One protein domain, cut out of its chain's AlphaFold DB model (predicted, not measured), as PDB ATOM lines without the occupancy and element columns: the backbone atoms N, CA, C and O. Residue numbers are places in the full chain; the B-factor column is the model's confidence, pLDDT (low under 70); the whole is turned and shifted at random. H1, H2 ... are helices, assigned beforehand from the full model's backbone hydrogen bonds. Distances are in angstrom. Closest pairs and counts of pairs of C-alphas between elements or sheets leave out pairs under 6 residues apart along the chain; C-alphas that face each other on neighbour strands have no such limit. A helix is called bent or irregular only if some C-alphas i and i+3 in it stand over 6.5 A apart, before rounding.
ATOM      1  N   ILE A   7     110.493 142.785 102.751       68.25
ATOM      2  CA  ILE A   7     111.302 141.838 103.533       68.25
ATOM      3  C   ILE A   7     112.529 142.527 104.151       68.25
ATOM      4  O   ILE A   7     112.853 142.273 105.305       68.25
ATOM      5  N   THR A   8     113.178 143.441 103.428       69.31
ATOM      6  CA  THR A   8     114.376 144.148 103.907       69.31
ATOM      7  C   THR A   8     114.067 145.183 104.989       69.31
ATOM      8  O   THR A   8     114.886 145.402 105.877       69.31
ATOM      9  N   GLU A   9     112.891 145.810 104.930       72.38
ATOM     10  CA  GLU A   9     112.435 146.756 105.957       72.38
ATOM     11  C   GLU A   9     111.993 146.004 107.211       72.38
ATOM     12  O   GLU A   9     112.451 146.326 108.305       72.38
ATOM     13  N   LEU A  10     111.250 144.906 107.036       75.06
ATOM     14  CA  LEU A  10     110.894 144.004 108.124       75.06
ATOM     15  C   LEU A  10     112.155 143.475 108.820       75.06
ATOM     16  O   LEU A  10     112.313 143.588 110.030       75.06
ATOM     17  N   GLN A  11     113.114 142.953 108.059       73.38
ATOM     18  CA  GLN A  11     114.351 142.421 108.619       73.38
ATOM     19  C   GLN A  11     115.152 143.492 109.368       73.38
ATOM     20  O   GLN A  11     115.779 143.180 110.378       73.38
ATOM     21  N   ARG A  12     115.110 144.751 108.921       75.69
ATOM     22  CA  ARG A  12     115.789 145.868 109.584       75.69
ATOM     23  C   ARG A  12     115.131 146.239 110.914       75.69
ATOM     24  O   ARG A  12     115.849 146.482 111.882       75.69
ATOM     25  N   GLU A  13     113.804 146.238 110.982       76.50
ATOM     26  CA  GLU A  13     113.067 146.508 112.224       76.50
ATOM     27  C   GLU A  13     113.179 145.347 113.219       76.50
ATOM     28  O   GLU A  13     113.435 145.552 114.408       76.50
ATOM     29  N   PHE A  14     113.098 144.108 112.733       78.12
ATOM     30  CA  PHE A  14     113.241 142.927 113.577       78.12
ATOM     31  C   PHE A  14     114.693 142.662 113.994       78.12
ATOM     32  O   PHE A  14     114.899 142.044 115.036       78.12
ATOM     33  N   ALA A  15     115.709 143.148 113.270       78.69
ATOM     34  CA  ALA A  15     117.116 142.962 113.639       78.69
ATOM     35  C   ALA A  15     117.454 143.550 115.017       78.69
ATOM     36  O   ALA A  15     118.190 142.926 115.784       78.69
ATOM     37  N   LEU A  16     116.880 144.706 115.368       77.88
ATOM     38  CA  LEU A  16     117.052 145.300 116.697       77.88
ATOM     39  C   LEU A  16     116.400 144.437 117.783       77.88
ATOM     40  O   LEU A  16     117.000 144.197 118.833       77.88
ATOM     41  N   LEU A  17     115.206 143.911 117.499       78.81
ATOM     42  CA  LEU A  17     114.498 143.008 118.402       78.81
ATOM     43  C   LEU A  17     115.280 141.702 118.602       78.81
ATOM     44  O   LEU A  17     115.451 141.253 119.731       78.81
ATOM     45  N   PHE A  18     115.815 141.130 117.520       79.19
ATOM     46  CA  PHE A  18     116.639 139.926 117.546       79.19
ATOM     47  C   PHE A  18     117.954 140.137 118.294       79.19
ATOM     48  O   PHE A  18     118.372 139.237 119.016       79.19
ATOM     49  N   HIS A  19     118.595 141.301 118.167       79.88
ATOM     50  CA  HIS A  19     119.832 141.598 118.888       79.88
ATOM     51  C   HIS A  19     119.591 141.663 120.402       79.88
ATOM     52  O   HIS A  19     120.234 140.941 121.166       79.88
ATOM     53  N   ALA A  20     118.589 142.439 120.828       78.44
ATOM     54  CA  ALA A  20     118.206 142.539 122.235       78.44
ATOM     55  C   ALA A  20     117.699 141.199 122.796       78.44
ATOM     56  O   ALA A  20     117.975 140.842 123.944       78.44
ATOM     57  N   PHE A  21     116.973 140.430 121.981       84.12
ATOM     58  CA  PHE A  21     116.521 139.094 122.345       84.12
ATOM     59  C   PHE A  21     117.698 138.138 122.507       84.12
ATOM     60  O   PHE A  21     117.742 137.416 123.493       84.12
ATOM     61  N   LYS A  22     118.682 138.163 121.604       80.44
ATOM     62  CA  LYS A  22     119.852 137.277 121.636       80.44
ATOM     63  C   LYS A  22     120.729 137.517 122.861       80.44
ATOM     64  O   LYS A  22     121.158 136.545 123.474       80.44
ATOM     65  N   GLU A  23     120.960 138.768 123.251       81.75
ATOM     66  CA  GLU A  23     121.719 139.086 124.469       81.75
ATOM     67  C   GLU A  23     121.000 138.594 125.729       81.75
ATOM     68  O   GLU A  23     121.602 137.930 126.577       81.75
ATOM     69  N   LYS A  24     119.684 138.832 125.813       79.12
ATOM     70  CA  LYS A  24     118.856 138.319 126.913       79.12
ATOM     71  C   LYS A  24     118.800 136.798 126.920       79.12
ATOM     72  O   LYS A  24     118.886 136.205 127.988       79.12
ATOM     73  N   LEU A  25     118.689 136.168 125.753       80.19
ATOM     74  CA  LEU A  25     118.644 134.717 125.617       80.19
ATOM     75  C   LEU A  25     119.982 134.108 126.028       80.19
ATOM     76  O   LEU A  25     119.997 133.149 126.784       80.19
ATOM     77  N   HIS A  26     121.103 134.689 125.604       81.31
ATOM     78  CA  HIS A  26     122.433 134.226 125.986       81.31
ATOM     79  C   HIS A  26     122.652 134.330 127.499       81.31
ATOM     80  O   HIS A  26     123.117 133.376 128.121       81.31
ATOM     81  N   HIS A  27     122.250 135.450 128.108       78.56
ATOM     82  CA  HIS A  27     122.294 135.614 129.559       78.56
ATOM     83  C   HIS A  27     121.340 134.649 130.281       78.56
ATOM     84  O   HIS A  27     121.681 134.094 131.319       78.56
ATOM     85  N   PHE A  28     120.159 134.388 129.721       77.50
ATOM     86  CA  PHE A  28     119.191 133.445 130.275       77.50
ATOM     87  C   PHE A  28     119.676 131.988 130.181       77.50
ATOM     88  O   PHE A  28     119.537 131.230 131.143       77.50
ATOM     89  N   LEU A  29     120.292 131.614 129.054       75.38
ATOM     90  CA  LEU A  29     120.863 130.288 128.829       75.38
ATOM     91  C   LEU A  29     122.049 130.021 129.759       75.38
ATOM     92  O   LEU A  29     122.169 128.910 130.274       75.38
ATOM     93  N   SER A  30     122.898 131.025 130.003       75.81
ATOM     94  CA  SER A  30     124.059 130.881 130.885       75.81
ATOM     95  C   SER A  30     123.703 130.983 132.373       75.81
ATOM     96  O   SER A  30     124.276 130.256 133.182       75.81
ATOM     97  N   ALA A  31     122.729 131.818 132.749       80.19
ATOM     98  CA  ALA A  31     122.351 132.018 134.147       80.19
ATOM     99  C   ALA A  31     121.468 130.896 134.718       80.19
ATOM    100  O   ALA A  31     121.453 130.691 135.934       80.19
ATOM    101  N   ARG A  32     120.699 130.173 133.888       72.31
ATOM    102  CA  ARG A  32     119.743 129.155 134.371       72.31
ATOM    103  C   ARG A  32     119.759 127.854 133.557       72.31
ATOM    104  O   ARG A  32     118.724 127.449 133.018       72.31
ATOM    105  N   PRO A  33     120.877 127.105 133.565       77.69
ATOM    106  CA  PRO A  33     121.019 125.866 132.793       77.69
ATOM    107  C   PRO A  33     119.982 124.793 133.170       77.69
ATOM    108  O   PRO A  33     119.493 124.065 132.311       77.69
ATOM    109  N   ARG A  34     119.563 124.734 134.445       76.94
ATOM    110  CA  ARG A  34     118.520 123.798 134.906       76.94
ATOM    111  C   ARG A  34     117.139 124.087 134.304       76.94
ATOM    112  O   ARG A  34     116.396 123.153 134.019       76.94
ATOM    113  N   GLN A  35     116.793 125.359 134.094       83.44
ATOM    114  CA  GLN A  35     115.506 125.735 133.492       83.44
ATOM    115  C   GLN A  35     115.496 125.456 131.989       83.44
ATOM    116  O   GLN A  35     114.498 124.962 131.472       83.44
ATOM    117  N   VAL A  36     116.620 125.691 131.307       84.88
ATOM    118  CA  VAL A  36     116.784 125.337 129.889       84.88
ATOM    119  C   VAL A  36     116.639 123.831 129.687       84.88
ATOM    120  O   VAL A  36     115.907 123.405 128.798       84.88
ATOM    121  N   PHE A  37     117.261 123.024 130.551       83.56
ATOM    122  CA  PHE A  37     117.125 121.570 130.503       83.56
ATOM    123  C   PHE A  37     115.671 121.122 130.695       83.56
ATOM    124  O   PHE A  37     115.164 120.317 129.918       83.56
ATOM    125  N   SER A  38     114.968 121.694 131.677       88.75
ATOM    126  CA  SER A  38     113.543 121.418 131.881       88.75
ATOM    127  C   SER A  38     112.695 121.820 130.672       88.75
ATOM    128  O   SER A  38     111.784 121.083 130.303       88.75
ATOM    129  N   GLY A  39     112.983 122.961 130.042       90.56
ATOM    130  CA  GLY A  39     112.289 123.407 128.831       90.56
ATOM    131  C   GLY A  39     112.542 122.482 127.640       90.56
ATOM    132  O   GLY A  39     111.602 122.119 126.937       90.56
ATOM    133  N   MET A  40     113.787 122.036 127.452       88.00
ATOM    134  CA  MET A  40     114.155 121.067 126.416       88.00
ATOM    135  C   MET A  40     113.447 119.722 126.626       88.00
ATOM    136  O   MET A  40     112.914 119.154 125.671       88.00
ATOM    137  N   LEU A  41     113.383 119.244 127.872       90.56
ATOM    138  CA  LEU A  41     112.663 118.022 128.227       90.56
ATOM    139  C   LEU A  41     111.157 118.166 127.969       90.56
ATOM    140  O   LEU A  41     110.543 117.280 127.381       90.56
ATOM    141  N   MET A  42     110.574 119.309 128.333       91.75
ATOM    142  CA  MET A  42     109.165 119.601 128.078       91.75
ATOM    143  C   MET A  42     108.854 119.645 126.575       91.75
ATOM    144  O   MET A  42     107.844 119.088 126.155       91.75
ATOM    145  N   LEU A  43     109.734 120.235 125.754       91.38
ATOM    146  CA  LEU A  43     109.598 120.248 124.292       91.38
ATOM    147  C   LEU A  43     109.686 118.840 123.690       91.38
ATOM    148  O   LEU A  43     108.914 118.506 122.793       91.38
ATOM    149  N   MET A  44     110.601 118.006 124.190       88.25
ATOM    150  CA  MET A  44     110.710 116.596 123.800       88.25
ATOM    151  C   MET A  44     109.425 115.828 124.127       88.25
ATOM    152  O   MET A  44     108.883 115.143 123.258       88.25
ATOM    153  N   CYS A  45     108.892 115.985 125.341       90.56
ATOM    154  CA  CYS A  45     107.625 115.370 125.732       90.56
ATOM    155  C   CYS A  45     106.459 115.884 124.882       90.56
ATOM    156  O   CYS A  45     105.665 115.083 124.397       90.56
ATOM    157  N   ALA A  46     106.376 117.196 124.649       89.38
ATOM    158  CA  ALA A  46     105.345 117.801 123.811       89.38
ATOM    159  C   ALA A  46     105.419 117.301 122.363       89.38
ATOM    160  O   ALA A  46     104.381 117.028 121.777       89.38
ATOM    161  N   SER A  47     106.621 117.117 121.811       87.06
ATOM    162  CA  SER A  47     106.823 116.511 120.491       87.06
ATOM    163  C   SER A  47     106.319 115.066 120.456       87.06
ATOM    164  O   SER A  47     105.562 114.701 119.559       87.06
ATOM    165  N   GLY A  48     106.649 114.261 121.472       84.69
ATOM    166  CA  GLY A  48     106.128 112.899 121.601       84.69
ATOM    167  C   GLY A  48     104.600 112.873 121.673       84.69
ATOM    168  O   GLY A  48     103.956 112.179 120.890       84.69
ATOM    169  N   ILE A  49     104.010 113.687 122.551       84.50
ATOM    170  CA  ILE A  49     102.551 113.817 122.692       84.50
ATOM    171  C   ILE A  49     101.927 114.297 121.382       84.50
ATOM    172  O   ILE A  49     100.915 113.747 120.968       84.50
ATOM    173  N   TYR A  50     102.531 115.272 120.702       83.75
ATOM    174  CA  TYR A  50     102.066 115.778 119.414       83.75
ATOM    175  C   TYR A  50     102.057 114.679 118.353       83.75
ATOM    176  O   TYR A  50     101.077 114.550 117.633       83.75
ATOM    177  N   VAL A  51     103.088 113.835 118.292       81.25
ATOM    178  CA  VAL A  51     103.119 112.675 117.391       81.25
ATOM    179  C   VAL A  51     101.974 111.712 117.714       81.25
ATOM    180  O   VAL A  51     101.264 111.304 116.802       81.25
ATOM    181  N   PHE A  52     101.718 111.410 118.988       73.12
ATOM    182  CA  PHE A  52     100.583 110.563 119.375       73.12
ATOM    183  C   PHE A  52      99.216 111.214 119.112       73.12
ATOM    184  O   PHE A  52      98.271 110.520 118.745       73.12
ATOM    185  N   LEU A  53      99.105 112.535 119.258       78.06
ATOM    186  CA  LEU A  53      97.873 113.291 119.032       78.06
ATOM    187  C   LEU A  53      97.574 113.453 117.531       78.06
ATOM    188  O   LEU A  53      96.425 113.351 117.117       78.06
ATOM    189  N   VAL A  54      98.612 113.643 116.712       68.88
ATOM    190  CA  VAL A  54      98.538 113.679 115.242       68.88
ATOM    191  C   VAL A  54      98.308 112.283 114.656       68.88
ATOM    192  O   VAL A  54      97.685 112.167 113.607       68.88
ATOM    193  N   ILE A  55      98.752 111.224 115.341       62.34
ATOM    194  CA  ILE A  55      98.464 109.820 114.994       62.34
ATOM    195  C   ILE A  55      97.093 109.366 115.555       62.34
ATOM    196  O   ILE A  55      96.766 108.181 115.546       62.34
ATOM    197  N   GLN A  56      96.200 110.279 115.961       57.75
ATOM    198  CA  GLN A  56      94.775 109.944 115.874       57.75
ATOM    199  C   GLN A  56      94.420 109.668 114.403       57.75
ATOM    200  O   GLN A  56      94.924 110.361 113.519       57.75
TER     201      GLN A  56
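This is residues 7 to 56 of the 130 residues of an uncharacterized protein of Pedobacter sp (UniProt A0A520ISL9). Two long helices, H1 and then H2, meet near their ends as an open, flat V, with one residue at the corner and the two arms spread away from each other. H1 has a kink of 37 degrees near residue 16. The printed part has 50 residues, no named strand, and is all helix. It is extended, with a radius of gyration of the C-alphas of 16.3 A and spans of 42 by 32 by 7 A.

H1, residues 7 to 31, and H2, residues 33 to 54, are close but not clearly touching. Their closest C-alphas, those of Leu 29 and Val 36, are 6.5 A apart. They run opposite ways at a steep tilt of 60 degrees. Residues 7 to 27 of H1 stand free, as do residues 38 to 56, of which 38 to 54 belong to H2. Every O i to N i+4 pair is within hydrogen-bond range in H2, and 19 of 21 in H1.

H1 begins at C-alpha 7 (111.302, 141.838, 103.533) and is 34.0 A long from first to last C-alpha. It is neither bent nor irregular, but only just: C-alphas 13 and 16 are 6.1 A apart. H2 is 31.0 A long and ends at C-alpha 54 (98.538, 113.679, 115.242).

The two C-alphas farthest apart, those of Arg 12 and Gln 56, are 42.1 A apart. The printed part has no cut, and the link from H1 to H2 is tight. The pLDDT is under 70 at residues 7 to 8 and 54 to 56.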